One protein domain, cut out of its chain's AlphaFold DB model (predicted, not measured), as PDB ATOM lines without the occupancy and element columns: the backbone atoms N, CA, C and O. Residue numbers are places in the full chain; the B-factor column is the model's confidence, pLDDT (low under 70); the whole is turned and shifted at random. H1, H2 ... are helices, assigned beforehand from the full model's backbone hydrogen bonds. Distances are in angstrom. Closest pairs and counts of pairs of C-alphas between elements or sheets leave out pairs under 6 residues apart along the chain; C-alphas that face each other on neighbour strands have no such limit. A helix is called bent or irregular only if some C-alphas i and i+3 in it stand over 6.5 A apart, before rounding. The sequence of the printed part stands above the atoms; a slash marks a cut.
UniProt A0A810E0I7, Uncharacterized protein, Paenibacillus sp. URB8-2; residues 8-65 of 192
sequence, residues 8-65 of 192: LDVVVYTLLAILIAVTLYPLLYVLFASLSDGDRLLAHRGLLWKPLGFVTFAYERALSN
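Overview. This is residues 8 to 65 of the 192 residues of an uncharacterized protein of Paenibacillus sp. URB8-2 (UniProt A0A810E0I7). One long helix, H1, makes a nearly straight arm, and at its far end sits a small head in which the short helices H2 and H3 lie on different sides of the last turns of H1, joined by a loop, residues 44 to 56, that passes back beside H1. Residues 8 to 24 of H1 stick out free of the head and make the length of the whole. The printed part has 58 residues with three named helices, in the order H1, H2, H3, and no named strand; its class is all helix. It is extended, with a radius of gyration of the C-alphas of 16.1 A, and its C-alphas span 52 by 26 by 13 A.

Along the chain. Find C-alpha 8 at (-23.671, 0.975, 64.340); from there H1, residues 8 to 35, runs 40.7 A to C-alpha 35 at (-47.768, -18.759, 38.142). Look near residue 25 on the way, where H1 has a kink of 27 degrees. H1 is neither bent nor irregular, but only just: C-alphas 23 and 26 are 6.3 A apart. After a tight link of 2 residues you come to H2, residues 38 to 43, 8.7 A long. A long link of 13 residues, 44 to 56, then leads to H3, residues 57 to 63, 9.9 A long, which ends at C-alpha 63 at (-57.750, -28.182, 42.813).

Arrangement. Begin with H1 and look at Ala 33: its C-alpha and that of Leu 41 in H2 are the closest of the two helices, 7.0 A apart. H1 and H2 are close but not clearly touching. They run opposite ways at a steep tilt of 66 degrees. Two residues on, at Leu 35, the C-alpha is 7.8 A from that of Ala 58, the closest pair of H1 and H3. These two helices are also close but not clearly touching, and they stand about perpendicular, at 90 degrees. H2 and H3 are apart. Every O i to N i+4 pair is within hydrogen-bond range in H2 and H3, while in H1 it is 22 of 24.

Size, cuts and confidence. The two C-alphas farthest apart are those of Leu 8 and Ser 64, at 53.5 A. Residues 8 to 24 and residues 60 to 65 stand free; the body without them has 35 residues and spans 24 by 20 by 11 A. The printed part has no cut. The mean pLDDT of the printed part is 81.6, and in this model the value is under 70 at residues 38, 40, 42 and 44 to 54.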
ATOM      1  N   LEU A   8     -23.335   2.357  63.999       91.38
ATOM      2  CA  LEU A   8     -23.671   0.975  64.340       91.38
ATOM      3  C   LEU A   8     -25.088   0.611  63.892       91.38
ATOM      4  O   LEU A   8     -25.268  -0.428  63.258       91.38
ATOM      5  N   ASP A   9     -26.064   1.489  64.135       92.31
ATOM      6  CA  ASP A   9     -27.441   1.290  63.677       92.31
ATOM      7  C   ASP A   9     -27.492   1.098  62.156       92.31
ATOM      8  O   ASP A   9     -28.077   0.130  61.672       92.31
ATOM      9  N   VAL A  10     -26.833   1.972  61.385       94.38
ATOM     10  CA  VAL A  10     -26.806   1.873  59.916       94.38
ATOM     11  C   VAL A  10     -26.215   0.538  59.463       94.38
ATOM     12  O   VAL A  10     -26.793  -0.110  58.591       94.38
ATOM     13  N   VAL A  11     -25.115   0.077  60.066       95.00
ATOM     14  CA  VAL A  11     -24.503  -1.217  59.720       95.00
ATOM     15  C   VAL A  11     -25.456  -2.379  60.015       95.00
ATOM     16  O   VAL A  11     -25.654  -3.238  59.152       95.00
ATOM     17  N   VAL A  12     -26.095  -2.389  61.188       95.56
ATOM     18  CA  VAL A  12     -27.043  -3.445  61.579       95.56
ATOM     19  C   VAL A  12     -28.267  -3.454  60.665       95.56
ATOM     20  O   VAL A  12     -28.646  -4.517  60.171       95.56
ATOM     21  N   TYR A  13     -28.854  -2.291  60.374       95.06
ATOM     22  CA  TYR A  13     -29.991  -2.187  59.457       95.06
ATOM     23  C   TYR A  13     -29.631  -2.634  58.040       95.06
ATOM     24  O   TYR A  13     -30.422  -3.330  57.402       95.06
ATOM     25  N   THR A  14     -28.433  -2.296  57.558       95.62
ATOM     26  CA  THR A  14     -27.969  -2.722  56.230       95.62
ATOM     27  C   THR A  14     -27.788  -4.242  56.178       95.62
ATOM     28  O   THR A  14     -28.230  -4.886  55.227       95.62
ATOM     29  N   LEU A  15     -27.213  -4.848  57.222       95.94
ATOM     30  CA  LEU A  15     -27.041  -6.299  57.317       95.94
ATOM     31  C   LEU A  15     -28.389  -7.033  57.398       95.94
ATOM     32  O   LEU A  15     -28.590  -8.030  56.700       95.94
ATOM     33  N   LEU A  16     -29.338  -6.517  58.185       94.94
ATOM     34  CA  LEU A  16     -30.703  -7.049  58.241       94.94
ATOM     35  C   LEU A  16     -31.406  -6.954  56.881       94.94
ATOM     36  O   LEU A  16     -32.043  -7.919  56.463       94.94
ATOM     37  N   ALA A  17     -31.269  -5.830  56.173       95.38
ATOM     38  CA  ALA A  17     -31.865  -5.650  54.850       95.38
ATOM     39  C   ALA A  17     -31.334  -6.677  53.836       95.38
ATOM     40  O   ALA A  17     -32.115  -7.247  53.072       95.38
ATOM     41  N   ILE A  18     -30.030  -6.978  53.870       96.19
ATOM     42  CA  ILE A  18     -29.424  -8.017  53.022       96.19
ATOM     43  C   ILE A  18     -29.984  -9.403  53.373       96.19
ATOM     44  O   ILE A  18     -30.346 -10.164  52.478       96.19
ATOM     45  N   LEU A  19     -30.114  -9.734  54.660       95.38
ATOM     46  CA  LEU A  19     -30.645 -11.029  55.101       95.38
ATOM     47  C   LEU A  19     -32.115 -11.221  54.689       95.38
ATOM     48  O   LEU A  19     -32.505 -12.299  54.229       95.38
ATOM     49  N   ILE A  20     -32.917 -10.157  54.776       95.94
ATOM     50  CA  ILE A  20     -34.289 -10.141  54.256       95.94
ATOM     51  C   ILE A  20     -34.282 -10.375  52.743       95.94
ATOM     52  O   ILE A  20     -35.013 -11.236  52.268       95.94
ATOM     53  N   ALA A  21     -33.432  -9.685  51.978       94.31
ATOM     54  CA  ALA A  21     -33.358  -9.877  50.529       94.31
ATOM     55  C   ALA A  21     -32.993 -11.325  50.138       94.31
ATOM     56  O   ALA A  21     -33.618 -11.897  49.243       94.31
ATOM     57  N   VAL A  22     -32.040 -11.948  50.841       95.12
ATOM     58  CA  VAL A  22     -31.604 -13.336  50.586       95.12
ATOM     59  C   VAL A  22     -32.708 -14.350  50.893       95.12
ATOM     60  O   VAL A  22     -32.876 -15.314  50.150       95.12
ATOM     61  N   THR A  23     -33.475 -14.145  51.965       94.12
ATOM     62  CA  THR A  23     -34.576 -15.046  52.359       94.12
ATOM     63  C   THR A  23     -35.858 -14.810  51.562       94.12
ATOM     64  O   THR A  23     -36.602 -15.757  51.300       94.12
ATOM     65  N   LEU A  24     -36.103 -13.578  51.118       94.19
ATOM     66  CA  LEU A  24     -37.257 -13.223  50.294       94.19
ATOM     67  C   LEU A  24     -37.098 -13.704  48.845       94.19
ATOM     68  O   LEU A  24     -38.086 -14.081  48.215       94.19
ATOM     69  N   TYR A  25     -35.866 -13.746  48.323       89.38
ATOM     70  CA  TYR A  25     -35.579 -14.206  46.962       89.38
ATOM     71  C   TYR A  25     -36.143 -15.606  46.627       89.38
ATOM     72  O   TYR A  25     -36.880 -15.711  45.643       89.38
ATOM     73  N   PRO A  26     -35.889 -16.682  47.406       90.69
ATOM     74  CA  PRO A  26     -36.459 -17.998  47.112       90.69
ATOM     75  C   PRO A  26     -37.989 -18.017  47.220       90.69
ATOM     76  O   PRO A  26     -38.637 -18.760  46.488       90.69
ATOM     77  N   LEU A  27     -38.580 -17.183  48.081       89.56
ATOM     78  CA  LEU A  27     -40.034 -17.087  48.219       89.56
ATOM     79  C   LEU A  27     -40.664 -16.469  46.962       89.56
ATOM     80  O   LEU A  27     -41.621 -17.020  46.418       89.56
ATOM     81  N   LEU A  28     -40.083 -15.377  46.457       88.12
ATOM     82  CA  LEU A  28     -40.502 -14.762  45.195       88.12
ATOM     83  C   LEU A  28     -40.282 -15.698  44.004       88.12
ATOM     84  O   LEU A  28     -41.149 -15.792  43.136       88.12
ATOM     85  N   TYR A  29     -39.171 -16.435  43.984       86.94
ATOM     86  CA  TYR A  29     -38.895 -17.417  42.939       86.94
ATOM     87  C   TYR A  29     -39.974 -18.507  42.877       86.94
ATOM     88  O   TYR A  29     -40.479 -18.802  41.797       86.94
ATOM     89  N   VAL A  30     -40.375 -19.072  44.024       86.56
ATOM     90  CA  VAL A  30     -41.443 -20.087  44.084       86.56
ATOM     91  C   VAL A  30     -42.789 -19.510  43.635       86.56
ATOM     92  O   VAL A  30     -43.528 -20.192  42.930       86.56
ATOM     93  N   LEU A  31     -43.087 -18.252  43.978       86.06
ATOM     94  CA  LEU A  31     -44.324 -17.570  43.580       86.06
ATOM     95  C   LEU A  31     -44.374 -17.325  42.062       86.06
ATOM     96  O   LEU A  31     -45.381 -17.599  41.409       86.06
ATOM     97  N   PHE A  32     -43.277 -16.855  41.463       83.94
ATOM     98  CA  PHE A  32     -43.212 -16.682  40.011       83.94
ATOM     99  C   PHE A  32     -43.209 -18.017  39.267       83.94
ATOM    100  O   PHE A  32     -43.862 -18.121  38.228       83.94
ATOM    101  N   ALA A  33     -42.547 -19.038  39.813       81.75
ATOM    102  CA  ALA A  33     -42.567 -20.387  39.263       81.75
ATOM    103  C   ALA A  33     -43.977 -20.999  39.298       81.75
ATOM    104  O   ALA A  33     -44.377 -21.633  38.323       81.75
ATOM    105  N   SER A  34     -44.757 -20.778  40.367       81.81
ATOM    106  CA  SER A  34     -46.110 -21.338  40.492       81.81
ATOM    107  C   SER A  34     -47.135 -20.704  39.546       81.81
ATOM    108  O   SER A  34     -48.128 -21.345  39.218       81.81
ATOM    109  N   LEU A  35     -46.907 -19.461  39.105       80.06
ATOM    110  CA  LEU A  35     -47.768 -18.759  38.142       80.06
ATOM    111  C   LEU A  35     -47.401 -19.033  36.673       80.06
ATOM    112  O   LEU A  35     -48.211 -18.751  35.789       80.06
ATOM    113  N   SER A  36     -46.187 -19.531  36.415       78.50
ATOM    114  CA  SER A  36     -45.633 -19.713  35.069       78.50
ATOM    115  C   SER A  36     -45.915 -21.086  34.455       78.50
ATOM    116  O   SER A  36     -46.009 -22.086  35.161       78.50
ATOM    117  N   ASP A  37     -45.979 -21.144  33.121       76.56
ATOM    118  CA  ASP A  37     -46.049 -22.401  32.369       76.56
ATOM    119  C   ASP A  37     -44.806 -23.264  32.603       76.56
ATOM    120  O   ASP A  37     -43.681 -22.802  32.394       76.56
ATOM    121  N   GLY A  38     -45.006 -24.540  32.947       69.56
ATOM    122  CA  GLY A  38     -43.918 -25.492  33.199       69.56
ATOM    123  C   GLY A  38     -42.946 -25.627  32.022       69.56
ATOM    124  O   GLY A  38     -41.736 -25.614  32.228       69.56
ATOM    125  N   ASP A  39     -43.453 -25.654  30.786       71.88
ATOM    126  CA  ASP A  39     -42.618 -25.738  29.577       71.88
ATOM    127  C   ASP A  39     -41.752 -24.486  29.367       71.88
ATOM    128  O   ASP A  39     -40.586 -24.579  28.975       71.88
ATOM    129  N   ARG A  40     -42.286 -23.297  29.679       66.75
ATOM    130  CA  ARG A  40     -41.545 -22.029  29.565       66.75
ATOM    131  C   ARG A  40     -40.568 -21.835  30.717       66.75
ATOM    132  O   ARG A  40     -39.498 -21.270  30.503       66.75
ATOM    133  N   LEU A  41     -40.903 -22.333  31.905       70.06
ATOM    134  CA  LEU A  41     -40.021 -22.347  33.070       70.06
ATOM    135  C   LEU A  41     -38.801 -23.253  32.837       70.06
ATOM    136  O   LEU A  41     -37.687 -22.865  33.168       70.06
ATOM    137  N   LEU A  42     -38.995 -24.425  32.221       69.69
ATOM    138  CA  LEU A  42     -37.920 -25.372  31.889       69.69
ATOM    139  C   LEU A  42     -36.976 -24.845  30.796       69.69
ATOM    140  O   LEU A  42     -35.776 -25.121  30.827       69.69
ATOM    141  N   ALA A  43     -37.511 -24.086  29.836       70.94
ATOM    142  CA  ALA A  43     -36.731 -23.482  28.757       70.94
ATOM    143  C   ALA A  43     -35.965 -22.220  29.197       70.94
ATOM    144  O   ALA A  43     -34.958 -21.862  28.583       70.94
ATOM    145  N   HIS A  44     -36.418 -21.535  30.251       67.56
ATOM    146  CA  HIS A  44     -35.773 -20.319  30.729       67.56
ATOM    147  C   HIS A  44     -34.608 -20.642  31.669       67.56
ATOM    148  O   HIS A  44     -34.783 -21.222  32.738       67.56
ATOM    149  N   ARG A  45     -33.395 -20.228  31.293       55.91
ATOM    150  CA  ARG A  45     -32.213 -20.280  32.165       55.91
ATOM    151  C   ARG A  45     -31.819 -18.866  32.582       55.91
ATOM    152  O   ARG A  45     -31.155 -18.165  31.826       55.91
ATOM    153  N   GLY A  46     -32.225 -18.449  33.780       64.56
ATOM    154  CA  GLY A  46     -31.882 -17.142  34.349       64.56
ATOM    155  C   GLY A  46     -32.614 -16.851  35.661       64.56
ATOM    156  O   GLY A  46     -33.463 -17.635  36.083       64.56
ATOM    157  N   LEU A  47     -32.291 -15.728  36.316       60.91
ATOM    158  CA  LEU A  47     -33.065 -15.255  37.468       60.91
ATOM    159  C   LEU A  47     -34.473 -14.842  37.002       60.91
ATOM    160  O   LEU A  47     -34.613 -13.968  36.147       60.91
ATOM    161  N   LEU A  48     -35.516 -15.430  37.594       64.94
ATOM    162  CA  LEU A  48     -36.906 -15.068  37.310       64.94
ATOM    163  C   LEU A  48     -37.296 -13.793  38.070       64.94
ATOM    164  O   LEU A  48     -37.620 -13.841  39.253       64.94
ATOM    165  N   TRP A  49     -37.281 -12.652  37.380       67.38
ATOM    166  CA  TRP A  49     -37.751 -11.365  37.923       67.38
ATOM    167  C   TRP A  49     -39.222 -11.079  37.557       67.38
ATOM    168  O   TRP A  49     -39.830 -10.162  38.104       67.38
ATOM    169  N   LYS A  50     -39.809 -11.859  36.635       68.75
ATOM    170  CA  LYS A  50     -41.200 -11.742  36.161       68.75
ATOM    171  C   LYS A  50     -41.759 -13.132  35.800       68.75
ATOM    172  O   LYS A  50     -40.997 -13.943  35.274       68.75
ATOM    173  N   PRO A  51     -43.060 -13.420  36.016       67.44
ATOM    174  CA  PRO A  51     -43.676 -14.668  35.558       67.44
ATOM    175  C   PRO A  51     -43.670 -14.768  34.020       67.44
ATOM    176  O   PRO A  51     -44.078 -13.832  33.328       67.44
ATOM    177  N   LEU A  52     -43.228 -15.911  33.478       66.31
ATOM    178  CA  LEU A  52     -43.040 -16.150  32.031       66.31
ATOM    179  C   LEU A  52     -44.314 -16.563  31.257       66.31
ATOM    180  O   LEU A  52     -44.274 -17.204  30.206       66.31
ATOM    181  N   GLY A  53     -45.467 -16.128  31.745       66.75
ATOM    182  CA  GLY A  53     -46.792 -16.487  31.247       66.75
ATOM    183  C   GLY A  53     -47.710 -16.627  32.446       66.75
ATOM    184  O   GLY A  53     -47.324 -17.256  33.419       66.75
ATOM    185  N   PHE A  54     -48.874 -15.985  32.423       67.12
ATOM    186  CA  PHE A  54     -49.869 -16.151  33.477       67.12
ATOM    187  C   PHE A  54     -50.780 -17.303  33.085       67.12
ATOM    188  O   PHE A  54     -51.663 -17.124  32.245       67.12
ATOM    189  N   VAL A  55     -50.566 -18.473  33.684       73.81
ATOM    190  CA  VAL A  55     -51.431 -19.633  33.460       73.81
ATOM    191  C   VAL A  55     -52.118 -20.062  34.744       73.81
ATOM    192  O   VAL A  55     -51.522 -20.573  35.685       73.81
ATOM    193  N   THR A  56     -53.431 -19.869  34.777       74.00
ATOM    194  CA  THR A  56     -54.298 -20.291  35.885       74.00
ATOM    195  C   THR A  56     -54.616 -21.789  35.845       74.00
ATOM    196  O   THR A  56     -55.040 -22.361  36.847       74.00
ATOM    197  N   PHE A  57     -54.342 -22.451  34.718       77.88
ATOM    198  CA  PHE A  57     -54.620 -23.869  34.495       77.88
ATOM    199  C   PHE A  57     -53.901 -24.808  35.478       77.88
ATOM    200  O   PHE A  57     -54.454 -25.833  35.874       77.88
ATOM    201  N   ALA A  58     -52.687 -24.459  35.915       76.81
ATOM    202  CA  ALA A  58     -51.938 -25.255  36.889       76.81
ATOM    203  C   ALA A  58     -52.661 -25.340  38.248       76.81
ATOM    204  O   ALA A  58     -52.696 -26.403  38.871       76.81
ATOM    205  N   TYR A  59     -53.297 -24.245  38.676       80.62
ATOM    206  CA  TYR A  59     -54.086 -24.201  39.907       80.62
ATOM    207  C   TYR A  59     -55.409 -24.950  39.765       80.62
ATOM    208  O   TYR A  59     -55.790 -25.686  40.673       80.62
ATOM    209  N   GLU A  60     -56.080 -24.825  38.619       82.69
ATOM    210  CA  GLU A  60     -57.310 -25.570  38.341       82.69
ATOM    211  C   GLU A  60     -57.055 -27.084  38.347       82.69
ATOM    212  O   GLU A  60     -57.775 -27.830  39.008       82.69
ATOM    213  N   ARG A  61     -55.955 -27.532  37.726       81.50
ATOM    214  CA  ARG A  61     -55.500 -28.928  37.788       81.50
ATOM    215  C   ARG A  61     -55.167 -29.367  39.212       81.50
ATOM    216  O   ARG A  61     -55.482 -30.493  39.581       81.50
ATOM    217  N   ALA A  62     -54.530 -28.529  40.026       82.00
ATOM    218  CA  ALA A  62     -54.223 -28.883  41.412       82.00
ATOM    219  C   ALA A  62     -55.501 -29.049  42.257       82.00
ATOM    220  O   ALA A  62     -55.610 -30.006  43.022       82.00
ATOM    221  N   LEU A  63     -56.482 -28.161  42.079       83.25
ATOM    222  CA  LEU A  63     -57.750 -28.182  42.813       83.25
ATOM    223  C   LEU A  63     -58.723 -29.259  42.312       83.25
ATOM    224  O   LEU A  63     -59.505 -29.780  43.102       83.25
ATOM    225  N   SER A  64     -58.654 -29.648  41.035       87.69
ATOM    226  CA  SER A  64     -59.495 -30.712  40.473       87.69
ATOM    227  C   SER A  64     -59.092 -32.119  40.931       87.69
ATOM    228  O   SER A  64     -59.807 -33.081  40.662       87.69
ATOM    229  N   ASN A  65     -57.931 -32.279  41.577       83.56
ATOM    230  CA  ASN A  65     -57.443 -33.579  42.027       83.56
ATOM    231  C   ASN A  65     -58.038 -33.951  43.401       83.56
ATOM    232  O   ASN A  65     -57.647 -33.366  44.414       83.56
TER     233      ASN A  65